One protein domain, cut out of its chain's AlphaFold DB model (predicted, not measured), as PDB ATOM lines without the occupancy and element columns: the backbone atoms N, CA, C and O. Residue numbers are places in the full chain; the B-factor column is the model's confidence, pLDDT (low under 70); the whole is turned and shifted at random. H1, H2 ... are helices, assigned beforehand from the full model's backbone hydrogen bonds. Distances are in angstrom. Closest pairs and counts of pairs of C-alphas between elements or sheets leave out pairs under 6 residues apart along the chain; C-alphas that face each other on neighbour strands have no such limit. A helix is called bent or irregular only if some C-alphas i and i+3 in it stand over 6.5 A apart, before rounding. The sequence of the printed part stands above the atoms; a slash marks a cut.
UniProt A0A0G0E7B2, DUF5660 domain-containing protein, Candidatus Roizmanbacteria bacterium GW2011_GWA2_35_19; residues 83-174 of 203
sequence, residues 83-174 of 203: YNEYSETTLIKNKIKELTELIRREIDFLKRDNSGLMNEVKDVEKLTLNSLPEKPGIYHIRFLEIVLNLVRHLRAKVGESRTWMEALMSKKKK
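What this domain is: This is residues 83 to 174 of the 203 residues of the protein "DUF5660 domain-containing protein" of Candidatus Roizmanbacteria bacterium GW2011_GWA2_35_19 (UniProt A0A0G0E7B2). Two long helices, H1 and H3, run side by side the same way, staggered along their length, and the short helix H2 folds back between them in the chain to make a loose up-and-down bundle of three. The final stretch of H3, residues 163 to 174, sticks out beyond the body and adds to the length of the rod. The printed part has 92 residues with three named helices, in the order H1, H2, H3, and no named strand; its class is all helix. The whole is loose, with a radius of gyration of the C-alphas of 17.6 A and spans of 67 by 22 by 16 A.

Where its parts are: H1 is residues 83 to 113, 44.5 A from first to last C-alpha, and begins with C-alpha 83 at (147.104, 302.430, 229.547). After a tight link of 1 residue comes H2, residues 115 to 129, 20.6 A long, with C-alpha 115 at (146.090, 261.481, 252.675). H2 is irregular: C-alphas 116 and 119 are 7.8 A apart. A short link of 8 residues leads to H3, residues 138 to 174, 54.4 A long, which ends with C-alpha 174 at (158.240, 256.175, 276.662).

How they stand to each other: H1, H2 and H3 form an up-and-down bundle, each helix running against the one before it. H1 and H2 are a helical hairpin and touch at a shallow tilt of 11 degrees, opposite ways; their closest C-alphas, of Lys 111 and Met 118, are 5.9 A apart. H1 touches H2 with residues 100 to 111 alone. H1 and H3 touch, the same way at a shallow tilt of 17 degrees; their closest C-alphas, of Ile 103 and Leu 148, are 5.3 A apart. H2 and H3 are close but not clearly touching, with the closest C-alphas, of Thr 128 and Leu 144, 7.4 A apart. In H1 and H3 every O i to N i+4 pair is within hydrogen-bond range; in H2, 9 of 11 are.

The domain as a whole: The C-alphas farthest apart are those of Tyr 83 and Lys 174, at 67.0 A. Without the free stretch the body has 80 residues and spans 50 by 20 by 16 A. The printed part has no cut, and neither link is long. Its mean pLDDT is 80.9; residues 83 to 88 and 129 to 132 are under 70.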
ATOM      1  N   TYR A  83     146.146 302.944 228.571       63.75
ATOM      2  CA  TYR A  83     147.104 302.430 229.547       63.75
ATOM      3  C   TYR A  83     146.379 301.780 230.734       63.75
ATOM      4  O   TYR A  83     146.779 300.700 231.160       63.75
ATOM      5  N   ASN A  84     145.249 302.362 231.162       63.16
ATOM      6  CA  ASN A  84     144.377 301.790 232.189       63.16
ATOM      7  C   ASN A  84     143.827 300.415 231.798       63.16
ATOM      8  O   ASN A  84     143.933 299.481 232.583       63.16
ATOM      9  N   GLU A  85     143.297 300.254 230.585       65.00
ATOM     10  CA  GLU A  85     142.692 298.990 230.138       65.00
ATOM     11  C   GLU A  85     143.745 297.873 230.026       65.00
ATOM     12  O   GLU A  85     143.499 296.726 230.412       65.00
ATOM     13  N   TYR A  86     144.962 298.213 229.583       65.88
ATOM     14  CA  TYR A  86     146.092 297.284 229.577       65.88
ATOM     15  C   TYR A  86     146.536 296.925 230.998       65.88
ATOM     16  O   TYR A  86     146.677 295.739 231.305       65.88
ATOM     17  N   SER A  87     146.727 297.913 231.878       62.72
ATOM     18  CA  SER A  87     147.152 297.661 233.257       62.72
ATOM     19  C   SER A  87     146.114 296.857 234.027       62.72
ATOM     20  O   SER A  87     146.463 295.873 234.665       62.72
ATOM     21  N   GLU A  88     144.833 297.189 233.914       68.44
ATOM     22  CA  GLU A  88     143.777 296.492 234.640       68.44
ATOM     23  C   GLU A  88     143.675 295.045 234.166       68.44
ATOM     24  O   GLU A  88     143.761 294.122 234.970       68.44
ATOM     25  N   THR A  89     143.593 294.806 232.858       74.38
ATOM     26  CA  THR A  89     143.388 293.442 232.355       74.38
ATOM     27  C   THR A  89     144.616 292.549 232.515       74.38
ATOM     28  O   THR A  89     144.471 291.374 232.856       74.38
ATOM     29  N   THR A  90     145.827 293.066 232.292       80.31
ATOM     30  CA  THR A  90     147.049 292.253 232.392       80.31
ATOM     31  C   THR A  90     147.484 292.039 233.834       80.31
ATOM     32  O   THR A  90     147.799 290.905 234.199       80.31
ATOM     33  N   LEU A  91     147.441 293.071 234.686       83.81
ATOM     34  CA  LEU A  91     147.812 292.933 236.095       83.81
ATOM     35  C   LEU A  91     146.826 292.032 236.833       83.81
ATOM     36  O   LEU A  91     147.262 291.178 237.603       83.81
ATOM     37  N   ILE A  92     145.520 292.146 236.558       84.69
ATOM     38  CA  ILE A  92     144.512 291.272 237.175       84.69
ATOM     39  C   ILE A  92     144.741 289.816 236.767       84.69
ATOM     40  O   ILE A  92     144.788 288.939 237.631       84.69
ATOM     41  N   LYS A  93     144.954 289.544 235.474       85.31
ATOM     42  CA  LYS A  93     145.246 288.184 234.990       85.31
ATOM     43  C   LYS A  93     146.518 287.616 235.616       85.31
ATOM     44  O   LYS A  93     146.512 286.477 236.079       85.31
ATOM     45  N   ASN A  94     147.585 288.413 235.677       88.81
ATOM     46  CA  ASN A  94     148.843 287.999 236.294       88.81
ATOM     47  C   ASN A  94     148.664 287.710 237.786       88.81
ATOM     48  O   ASN A  94     149.150 286.688 238.269       88.81
ATOM     49  N   LYS A  95     147.915 288.552 238.507       89.44
ATOM     50  CA  LYS A  95     147.664 288.357 239.937       89.44
ATOM     51  C   LYS A  95     146.857 287.095 240.215       89.44
ATOM     52  O   LYS A  95     147.161 286.345 241.135       89.44
ATOM     53  N   ILE A  96     145.850 286.831 239.393       88.06
ATOM     54  CA  ILE A  96     145.040 285.617 239.479       88.06
ATOM     55  C   ILE A  96     145.879 284.373 239.190       88.06
ATOM     56  O   ILE A  96     145.765 283.374 239.902       88.06
ATOM     57  N   LYS A  97     146.767 284.435 238.194       89.81
ATOM     58  CA  LYS A  97     147.705 283.348 237.911       89.81
ATOM     59  C   LYS A  97     148.642 283.091 239.097       89.81
ATOM     60  O   LYS A  97     148.813 281.952 239.513       89.81
ATOM     61  N   GLU A  98     149.191 284.148 239.690       92.94
ATOM     62  CA  GLU A  98     150.034 284.040 240.882       92.94
ATOM     63  C   GLU A  98     149.278 283.376 242.046       92.94
ATOM     64  O   GLU A  98     149.760 282.415 242.647       92.94
ATOM     65  N   LEU A  99     148.064 283.848 242.345       91.00
ATOM     66  CA  LEU A  99     147.251 283.311 243.436       91.00
ATOM     67  C   LEU A  99     146.856 281.850 243.203       91.00
ATOM     68  O   LEU A  99     146.936 281.045 244.128       91.00
ATOM     69  N   THR A 100     146.483 281.484 241.979       89.12
ATOM     70  CA  THR A 100     146.143 280.091 241.639       89.12
ATOM     71  C   THR A 100     147.350 279.161 241.777       89.12
ATOM     72  O   THR A 100     147.221 278.077 242.345       89.12
ATOM     73  N   GLU A 101     148.549 279.587 241.364       91.81
ATOM     74  CA  GLU A 101     149.787 278.826 241.586       91.81
ATOM     75  C   GLU A 101     150.135 278.670 243.073       91.81
ATOM     76  O   GLU A 101     150.637 277.620 243.487       91.81
ATOM     77  N   LEU A 102     149.887 279.697 243.891       93.38
ATOM     78  CA  LEU A 102     150.093 279.631 245.339       93.38
ATOM     79  C   LEU A 102     149.101 278.677 246.010       93.38
ATOM     80  O   LEU A 102     149.517 277.848 246.820       93.38
ATOM     81  N   ILE A 103     147.820 278.744 245.643       89.75
ATOM     82  CA  ILE A 103     146.784 277.827 246.142       89.75
ATOM     83  C   ILE A 103     147.151 276.386 245.787       89.75
ATOM     84  O   ILE A 103     147.111 275.514 246.651       89.75
ATOM     85  N   ARG A 104     147.581 276.140 244.543       89.25
ATOM     86  CA  ARG A 104     147.991 274.805 244.089       89.25
ATOM     87  C   ARG A 104     149.149 274.248 244.909       89.25
ATOM     88  O   ARG A 104     149.096 273.102 245.343       89.25
ATOM     89  N   ARG A 105     150.168 275.072 245.174       91.56
ATOM     90  CA  ARG A 105     151.295 274.686 246.035       91.56
ATOM     91  C   ARG A 105     150.831 274.319 247.441       91.56
ATOM     92  O   ARG A 105     151.260 273.295 247.966       91.56
ATOM     93  N   GLU A 106     149.955 275.121 248.040       89.56
ATOM     94  CA  GLU A 106     149.438 274.860 249.386       89.56
ATOM     95  C   GLU A 106     148.618 273.561 249.445       89.56
ATOM     96  O   GLU A 106     148.784 272.752 250.358       89.56
ATOM     97  N   ILE A 107     147.802 273.320 248.418       87.06
ATOM     98  CA  ILE A 107     147.050 272.080 248.220       87.06
ATOM     99  C   ILE A 107     147.985 270.869 248.103       87.06
ATOM    100  O   ILE A 107     147.750 269.848 248.749       87.06
ATOM    101  N   ASP A 108     149.057 270.969 247.318       88.44
ATOM    102  CA  ASP A 108     150.016 269.875 247.152       88.44
ATOM    103  C   ASP A 108     150.744 269.548 248.455       88.44
ATOM    104  O   ASP A 108     150.997 268.378 248.751       88.44
ATOM    105  N   PHE A 109     151.062 270.557 249.265       88.12
ATOM    106  CA  PHE A 109     151.585 270.320 250.605       88.12
ATOM    107  C   PHE A 109     150.568 269.609 251.493       88.12
ATOM    108  O   PHE A 109     150.908 268.612 252.123       88.12
ATOM    109  N   LEU A 110     149.312 270.054 251.486       84.75
ATOM    110  CA  LEU A 110     148.266 269.441 252.293       84.75
ATOM    111  C   LEU A 110     148.006 267.977 251.896       84.75
ATOM    112  O   LEU A 110     147.850 267.130 252.773       84.75
ATOM    113  N   LYS A 111     148.042 267.656 250.594       84.44
ATOM    114  CA  LYS A 111     147.945 266.277 250.077       84.44
ATOM    115  C   LYS A 111     149.101 265.394 250.551       84.44
ATOM    116  O   LYS A 111     148.880 264.227 250.865       84.44
ATOM    117  N   ARG A 112     150.329 265.928 250.586       83.00
ATOM    118  CA  ARG A 112     151.510 265.204 251.096       83.00
ATOM    119  C   ARG A 112     151.421 264.969 252.601       83.00
ATOM    120  O   ARG A 112     151.748 263.881 253.066       83.00
ATOM    121  N   ASP A 113     150.970 265.976 253.341       79.56
ATOM    122  CA  ASP A 113     150.928 265.939 254.802       79.56
ATOM    123  C   ASP A 113     149.748 265.093 255.324       79.56
ATOM    124  O   ASP A 113     149.834 264.521 256.419       79.56
ATOM    125  N   ASN A 114     148.660 264.980 254.545       75.88
ATOM    126  CA  ASN A 114     147.442 264.284 254.950       75.88
ATOM    127  C   ASN A 114     146.688 263.613 253.781       75.88
ATOM    128  O   ASN A 114     145.920 264.248 253.056       75.88
ATOM    129  N   SER A 115     146.826 262.288 253.661       72.44
ATOM    130  CA  SER A 115     146.090 261.481 252.675       72.44
ATOM    131  C   SER A 115     144.580 261.399 252.945       72.44
ATOM    132  O   SER A 115     143.812 261.101 252.034       72.44
ATOM    133  N   GLY A 116     144.139 261.686 254.174       72.56
ATOM    134  CA  GLY A 116     142.729 261.625 254.564       72.56
ATOM    135  C   GLY A 116     141.874 262.785 254.050       72.56
ATOM    136  O   GLY A 116     140.661 262.648 254.023       72.56
ATOM    137  N   LEU A 117     142.492 263.894 253.623       70.69
ATOM    138  CA  LEU A 117     141.793 265.085 253.110       70.69
ATOM    139  C   LEU A 117     141.836 265.188 251.577       70.69
ATOM    140  O   LEU A 117     141.556 266.236 250.999       70.69
ATOM    141  N   MET A 118     142.262 264.128 250.885       73.50
ATOM    142  CA  MET A 118     142.512 264.189 249.443       73.50
ATOM    143  C   MET A 118     141.257 264.483 248.618       73.50
ATOM    144  O   MET A 118     141.384 265.059 247.538       73.50
ATOM    145  N   ASN A 119     140.075 264.083 249.087       74.69
ATOM    146  CA  ASN A 119     138.826 264.281 248.352       74.69
ATOM    147  C   ASN A 119     138.326 265.721 248.512       74.69
ATOM    148  O   ASN A 119     138.089 266.397 247.517       74.69
ATOM    149  N   GLU A 120     138.309 266.233 249.738       73.19
ATOM    150  CA  GLU A 120     137.916 267.605 250.061       73.19
ATOM    151  C   GLU A 120     138.848 268.615 249.382       73.19
ATOM    152  O   GLU A 120     138.420 269.633 248.839       73.19
ATOM    153  N   VAL A 121     140.147 268.310 249.353       77.88
ATOM    154  CA  VAL A 121     141.145 269.155 248.696       77.88
ATOM    155  C   VAL A 121     140.994 269.142 247.171       77.88
ATOM    156  O   VAL A 121     141.210 270.173 246.533       77.88
ATOM    157  N   LYS A 122     140.595 268.013 246.569       78.50
ATOM    158  CA  LYS A 122     140.282 267.946 245.130       78.50
ATOM    159  C   LYS A 122     139.072 268.801 244.772       78.50
ATOM    160  O   LYS A 122     139.087 269.437 243.720       78.50
ATOM    161  N   ASP A 123     138.059 268.847 245.630       76.31
ATOM    162  CA  ASP A 123     136.875 269.675 245.394       76.31
ATOM    163  C   ASP A 123     137.224 271.167 245.442       76.31
ATOM    164  O   ASP A 123     136.828 271.922 244.554       76.31
ATOM    165  N   VAL A 124     138.059 271.583 246.400       76.69
ATOM    166  CA  VAL A 124     138.587 272.958 246.460       76.69
ATOM    167  C   VAL A 124     139.432 273.281 245.227       76.69
ATOM    168  O   VAL A 124     139.267 274.347 244.634       76.69
ATOM    169  N   GLU A 125     140.305 272.369 244.794       78.62
ATOM    170  CA  GLU A 125     141.104 272.530 243.572       78.62
ATOM    171  C   GLU A 125     140.205 272.705 242.340       78.62
ATOM    172  O   GLU A 125     140.403 273.621 241.543       78.62
ATOM    173  N   LYS A 126     139.159 271.881 242.208       80.38
ATOM    174  CA  LYS A 126     138.199 271.965 241.104       80.38
ATOM    175  C   LYS A 126     137.436 273.289 241.116       80.38
ATOM    176  O   LYS A 126     137.313 273.921 240.069       80.38
ATOM    177  N   LEU A 127     136.954 273.716 242.282       75.00
ATOM    178  CA  LEU A 127     136.203 274.960 242.453       75.00
ATOM    179  C   LEU A 127     137.052 276.209 242.225       75.00
ATOM    180  O   LEU A 127     136.493 277.247 241.901       75.00
ATOM    181  N   THR A 128     138.371 276.138 242.396       72.19
ATOM    182  CA  THR A 128     139.253 277.315 242.330       72.19
ATOM    183  C   THR A 128     140.043 277.408 241.038       72.19
ATOM    184  O   THR A 128     140.302 278.517 240.593       72.19
ATOM    185  N   LEU A 129     140.418 276.281 240.425       69.94
ATOM    186  CA  LEU A 129     141.214 276.269 239.196       69.94
ATOM    187  C   LEU A 129     140.356 276.185 237.930       69.94
ATOM    188  O   LEU A 129     140.742 276.746 236.908       69.94
ATOM    189  N   ASN A 130     139.199 275.517 237.985       68.19
ATOM    190  CA  ASN A 130     138.387 275.265 236.787       68.19
ATOM    191  C   ASN A 130     137.208 276.234 236.617       68.19
ATOM    192  O   ASN A 130     136.509 276.155 235.614       68.19
ATOM    193  N   SER A 131     136.962 277.122 237.584       66.31
ATOM    194  CA  SER A 131     135.793 278.015 237.595       66.31
ATOM    195  C   SER A 131     136.096 279.458 237.182       66.31
ATOM    196  O   SER A 131     135.214 280.310 237.276       66.31
ATOM    197  N   LEU A 132     137.325 279.769 236.748       69.44
ATOM    198  CA  LEU A 132     137.670 281.145 236.392       69.44
ATOM    199  C   LEU A 132     136.859 281.590 235.165       69.44
ATOM    200  O   LEU A 132     136.980 280.966 234.108       69.44
ATOM    201  N   PRO A 133     136.073 282.675 235.260       70.38
ATOM    202  CA  PRO A 133     135.340 283.185 234.115       70.38
ATOM    203  C   PRO A 133     136.285 283.818 233.094       70.38
ATOM    204  O   PRO A 133     137.373 284.294 233.423       70.38
ATOM    205  N   GLU A 134     135.821 283.896 231.848       70.25
ATOM    206  CA  GLU A 134     136.569 284.452 230.713       70.25
ATOM    207  C   GLU A 134     137.020 285.910 230.946       70.25
ATOM    208  O   GLU A 134     138.064 286.345 230.452       70.25
ATOM    209  N   LYS A 135     136.262 286.661 231.759       74.88
ATOM    210  CA  LYS A 135     136.564 288.039 232.163       74.88
ATOM    211  C   LYS A 135     136.761 288.135 233.678       74.88
ATOM    212  O   LYS A 135     135.818 288.454 234.405       74.88
ATOM    213  N   PRO A 136     137.978 287.876 234.176       76.88
ATOM    214  CA  PRO A 136     138.264 288.027 235.589       76.88
ATOM    215  C   PRO A 136     138.279 289.504 236.002       76.88
ATOM    216  O   PRO A 136     139.020 290.311 235.446       76.88
ATOM    217  N   GLY A 137     137.478 289.835 237.011       81.12
ATOM    218  CA  GLY A 137     137.492 291.136 237.690       81.12
ATOM    219  C   GLY A 137     138.128 291.092 239.083       81.12
ATOM    220  O   GLY A 137     138.502 290.027 239.579       81.12
ATOM    221  N   ILE A 138     138.170 292.249 239.755       83.25
ATOM    222  CA  ILE A 138     138.781 292.425 241.088       83.25
ATOM    223  C   ILE A 138     138.208 291.475 242.156       83.25
ATOM    224  O   ILE A 138     138.911 291.058 243.076       83.25
ATOM    225  N   TYR A 139     136.937 291.094 242.013       82.62
ATOM    226  CA  TYR A 139     136.259 290.147 242.896       82.62
ATOM    227  C   TYR A 139     136.964 288.783 242.943       82.62
ATOM    228  O   TYR A 139     137.142 288.211 244.015       82.62
ATOM    229  N   HIS A 140     137.445 288.297 241.798       83.94
ATOM    230  CA  HIS A 140     138.100 286.991 241.694       83.94
ATOM    231  C   HIS A 140     139.446 286.978 242.409       83.94
ATOM    232  O   HIS A 140     139.802 285.976 243.018       83.94
ATOM    233  N   ILE A 141     140.167 288.103 242.392       87.88
ATOM    234  CA  ILE A 141     141.396 288.262 243.175       87.88
ATOM    235  C   ILE A 141     141.076 288.092 244.659       87.88
ATOM    236  O   ILE A 141     141.671 287.238 245.309       87.88
ATOM    237  N   ARG A 142     140.090 288.836 245.180       86.31
ATOM    238  CA  ARG A 142     139.721 288.759 246.603       86.31
ATOM    239  C   ARG A 142     139.240 287.368 247.002       86.31
ATOM    240  O   ARG A 142     139.622 286.868 248.055       86.31
ATOM    241  N   PHE A 143     138.435 286.730 246.157       85.19
ATOM    242  CA  PHE A 143     138.007 285.352 246.373       85.19
ATOM    243  C   PHE A 143     139.209 284.403 246.494       85.19
ATOM    244  O   PHE A 143     139.314 283.664 247.474       85.19
ATOM    245  N   LEU A 144     140.154 284.462 245.551       88.62
ATOM    246  CA  LEU A 144     141.352 283.621 245.578       88.62
ATOM    247  C   LEU A 144     142.256 283.927 246.782       88.62
ATOM    248  O   LEU A 144     142.831 283.007 247.354       88.62
ATOM    249  N   GLU A 145     142.354 285.181 247.223       89.44
ATOM    250  CA  GLU A 145     143.075 285.544 248.452       89.44
ATOM    251  C   GLU A 145     142.442 284.919 249.702       89.44
ATOM    252  O   GLU A 145     143.154 284.381 250.555       89.44
ATOM    253  N   ILE A 146     141.109 284.940 249.801       87.62
ATOM    254  CA  ILE A 146     140.372 284.304 250.901       87.62
ATOM    255  C   ILE A 146     140.608 282.795 250.886       87.62
ATOM    256  O   ILE A 146     140.922 282.217 251.927       87.62
ATOM    257  N   VAL A 147     140.516 282.160 249.715       87.56
ATOM    258  CA  VAL A 147     140.782 280.724 249.577       87.56
ATOM    259  C   VAL A 147     142.223 280.397 249.956       87.56
ATOM    260  O   VAL A 147     142.450 279.480 250.741       87.56
ATOM    261  N   LEU A 148     143.204 281.154 249.459       91.12
ATOM    262  CA  LEU A 148     144.612 280.951 249.798       91.12
ATOM    263  C   LEU A 148     144.834 281.028 251.312       91.12
ATOM    264  O   LEU A 148     145.508 280.172 251.887       91.12
ATOM    265  N   ASN A 149     144.239 282.023 251.970       90.31
ATOM    266  CA  ASN A 149     144.307 282.144 253.419       90.31
ATOM    267  C   ASN A 149     143.623 280.968 254.115       90.31
ATOM    268  O   ASN A 149     144.194 280.417 255.053       90.31
ATOM    269  N   LEU A 150     142.446 280.539 253.664       86.81
ATOM    270  CA  LEU A 150     141.747 279.387 254.233       86.81
ATOM    271  C   LEU A 150     142.598 278.112 254.157       86.81
ATOM    272  O   LEU A 150     142.763 277.429 255.168       86.81
ATOM    273  N   VAL A 151     143.190 277.817 252.994       87.19
ATOM    274  CA  VAL A 151     144.022 276.617 252.799       87.19
ATOM    275  C   VAL A 151     145.279 276.670 253.679       87.19
ATOM    276  O   VAL A 151     145.635 275.668 254.298       87.19
ATOM    277  N   ARG A 152     145.907 277.844 253.832       91.69
ATOM    278  CA  ARG A 152     147.042 278.035 254.756       91.69
ATOM    279  C   ARG A 152     146.664 277.781 256.214       91.69
ATOM    280  O   ARG A 152     147.381 277.067 256.917       91.69
ATOM    281  N   HIS A 153     145.535 278.325 256.671       88.06
ATOM    282  CA  HIS A 153     145.048 278.088 258.034       88.06
ATOM    283  C   HIS A 153     144.724 276.612 258.266       88.06
ATOM    284  O   HIS A 153     145.071 276.062 259.313       88.06
ATOM    285  N   LEU A 154     144.106 275.956 257.281       85.38
ATOM    286  CA  LEU A 154     143.809 274.531 257.344       85.38
ATOM    287  C   LEU A 154     145.094 273.711 257.496       85.38
ATOM    288  O   LEU A 154     145.177 272.869 258.389       85.38
ATOM    289  N   ARG A 155     146.123 273.995 256.690       86.81
ATOM    290  CA  ARG A 155     147.419 273.320 256.808       86.81
ATOM    291  C   ARG A 155     148.055 273.522 258.180       86.81
ATOM    292  O   ARG A 155     148.499 272.545 258.778       86.81
ATOM    293  N   ALA A 156     148.073 274.753 258.694       88.25
ATOM    294  CA  ALA A 156     148.622 275.040 260.018       88.25
ATOM    295  C   ALA A 156     147.915 274.217 261.108       88.25
ATOM    296  O   ALA A 156     148.571 273.564 261.919       88.25
ATOM    297  N   LYS A 157     146.577 274.153 261.069       86.50
ATOM    298  CA  LYS A 157     145.776 273.379 262.028       86.50
ATOM    299  C   LYS A 157     145.999 271.871 261.923       86.50
ATOM    300  O   LYS A 157     146.088 271.192 262.947       86.50
ATOM    301  N   VAL A 158     146.117 271.341 260.705       85.00
ATOM    302  CA  VAL A 158     146.438 269.922 260.480       85.00
ATOM    303  C   VAL A 158     147.839 269.593 261.005       85.00
ATOM    304  O   VAL A 158     148.008 268.585 261.695       85.00
ATOM    305  N   GLY A 159     148.823 270.460 260.745       84.12
ATOM    306  CA  GLY A 159     150.185 270.322 261.259       84.12
ATOM    307  C   GLY A 159     150.236 270.313 262.786       84.12
ATOM    308  O   GLY A 159     150.785 269.381 263.373       84.12
ATOM    309  N   GLU A 160     149.587 271.287 263.433       83.62
ATOM    310  CA  GLU A 160     149.464 271.356 264.895       83.62
ATOM    311  C   GLU A 160     148.893 270.049 265.464       83.62
ATOM    312  O   GLU A 160     149.511 269.425 266.330       83.62
ATOM    313  N   SER A 161     147.742 269.597 264.952       80.06
ATOM    314  CA  SER A 161     147.074 268.371 265.412       80.06
ATOM    315  C   SER A 161     147.989 267.143 265.341       80.06
ATOM    316  O   SER A 161     148.073 266.357 266.291       80.06
ATOM    317  N   ARG A 162     148.754 267.011 264.249       79.75
ATOM    318  CA  ARG A 162     149.721 265.923 264.073       79.75
ATOM    319  C   ARG A 162     150.849 265.988 265.101       79.75
ATOM    320  O   ARG A 162     151.164 264.962 265.701       79.75
ATOM    321  N   THR A 163     151.419 267.166 265.349       82.50
ATOM    322  CA  THR A 163     152.462 267.357 266.370       82.50
ATOM    323  C   THR A 163     151.957 267.000 267.767       82.50
ATOM    324  O   THR A 163     152.647 266.301 268.512       82.50
ATOM    325  N   TRP A 164     150.735 267.408 268.120       77.50
ATOM    326  CA  TRP A 164     150.112 267.027 269.390       77.50
ATOM    327  C   TRP A 164     149.918 265.511 269.495       77.50
ATOM    328  O   TRP A 164     150.257 264.912 270.520       77.50
ATOM    329  N   MET A 165     149.435 264.862 268.434       78.88
ATOM    330  CA  MET A 165     149.265 263.409 268.407       78.88
ATOM    331  C   MET A 165     150.601 262.663 268.515       78.88
ATOM    332  O   MET A 165     150.706 261.688 269.262       78.88
ATOM    333  N   GLU A 166     151.644 263.136 267.836       83.44
ATOM    334  CA  GLU A 166     152.990 262.576 267.940       83.44
ATOM    335  C   GLU A 166     153.561 262.733 269.355       83.44
ATOM    336  O   GLU A 166     154.102 261.776 269.915       83.44
ATOM    337  N   ALA A 167     153.370 263.895 269.985       82.31
ATOM    338  CA  ALA A 167     153.768 264.123 271.372       82.31
ATOM    339  C   ALA A 167     153.050 263.160 272.337       82.31
ATOM    340  O   ALA A 167     153.688 262.564 273.217       82.31
ATOM    341  N   LEU A 168     151.743 262.939 272.145       74.62
ATOM    342  CA  LEU A 168     150.960 261.972 272.920       74.62
ATOM    343  C   LEU A 168     151.460 260.534 272.719       74.62
ATOM    344  O   LEU A 168     151.687 259.812 273.696       74.62
ATOM    345  N   MET A 169     151.696 260.123 271.472       77.06
ATOM    346  CA  MET A 169     152.208 258.791 271.136       77.06
ATOM    347  C   MET A 169     153.625 258.565 271.674       77.06
ATOM    348  O   MET A 169     153.911 257.512 272.247       77.06
ATOM    349  N   SER A 170     154.502 259.565 271.573       80.94
ATOM    350  CA  SER A 170     155.865 259.532 272.116       80.94
ATOM    351  C   SER A 170     155.854 259.372 273.636       80.94
ATOM    352  O   SER A 170     156.540 258.500 274.183       80.94
ATOM    353  N   LYS A 171     154.997 260.128 274.337       76.12
ATOM    354  CA  LYS A 171     154.809 259.988 275.787       76.12
ATOM    355  C   LYS A 171     154.294 258.593 276.153       76.12
ATOM    356  O   LYS A 171     154.824 257.979 277.082       76.12
ATOM    357  N   LYS A 172     153.318 258.053 275.411       73.25
ATOM    358  CA  LYS A 172     152.799 256.686 275.608       73.25
ATOM    359  C   LYS A 172     153.892 255.631 275.406       73.25
ATOM    360  O   LYS A 172     154.062 254.766 276.265       73.25
ATOM    361  N   LYS A 173     154.681 255.731 274.331       75.00
ATOM    362  CA  LYS A 173     155.786 254.807 274.018       75.00
ATOM    363  C   LYS A 173     156.872 254.830 275.096       75.00
ATOM    364  O   LYS A 173     157.293 253.769 275.557       75.00
ATOM    365  N   LYS A 174     157.276 256.020 275.558       77.75
ATOM    366  CA  LYS A 174     158.240 256.175 276.662       77.75
ATOM    367  C   LYS A 174     157.719 255.558 277.962       77.75
ATOM    368  O   LYS A 174     158.454 254.820 278.611       77.75
TER     369      LYS A 174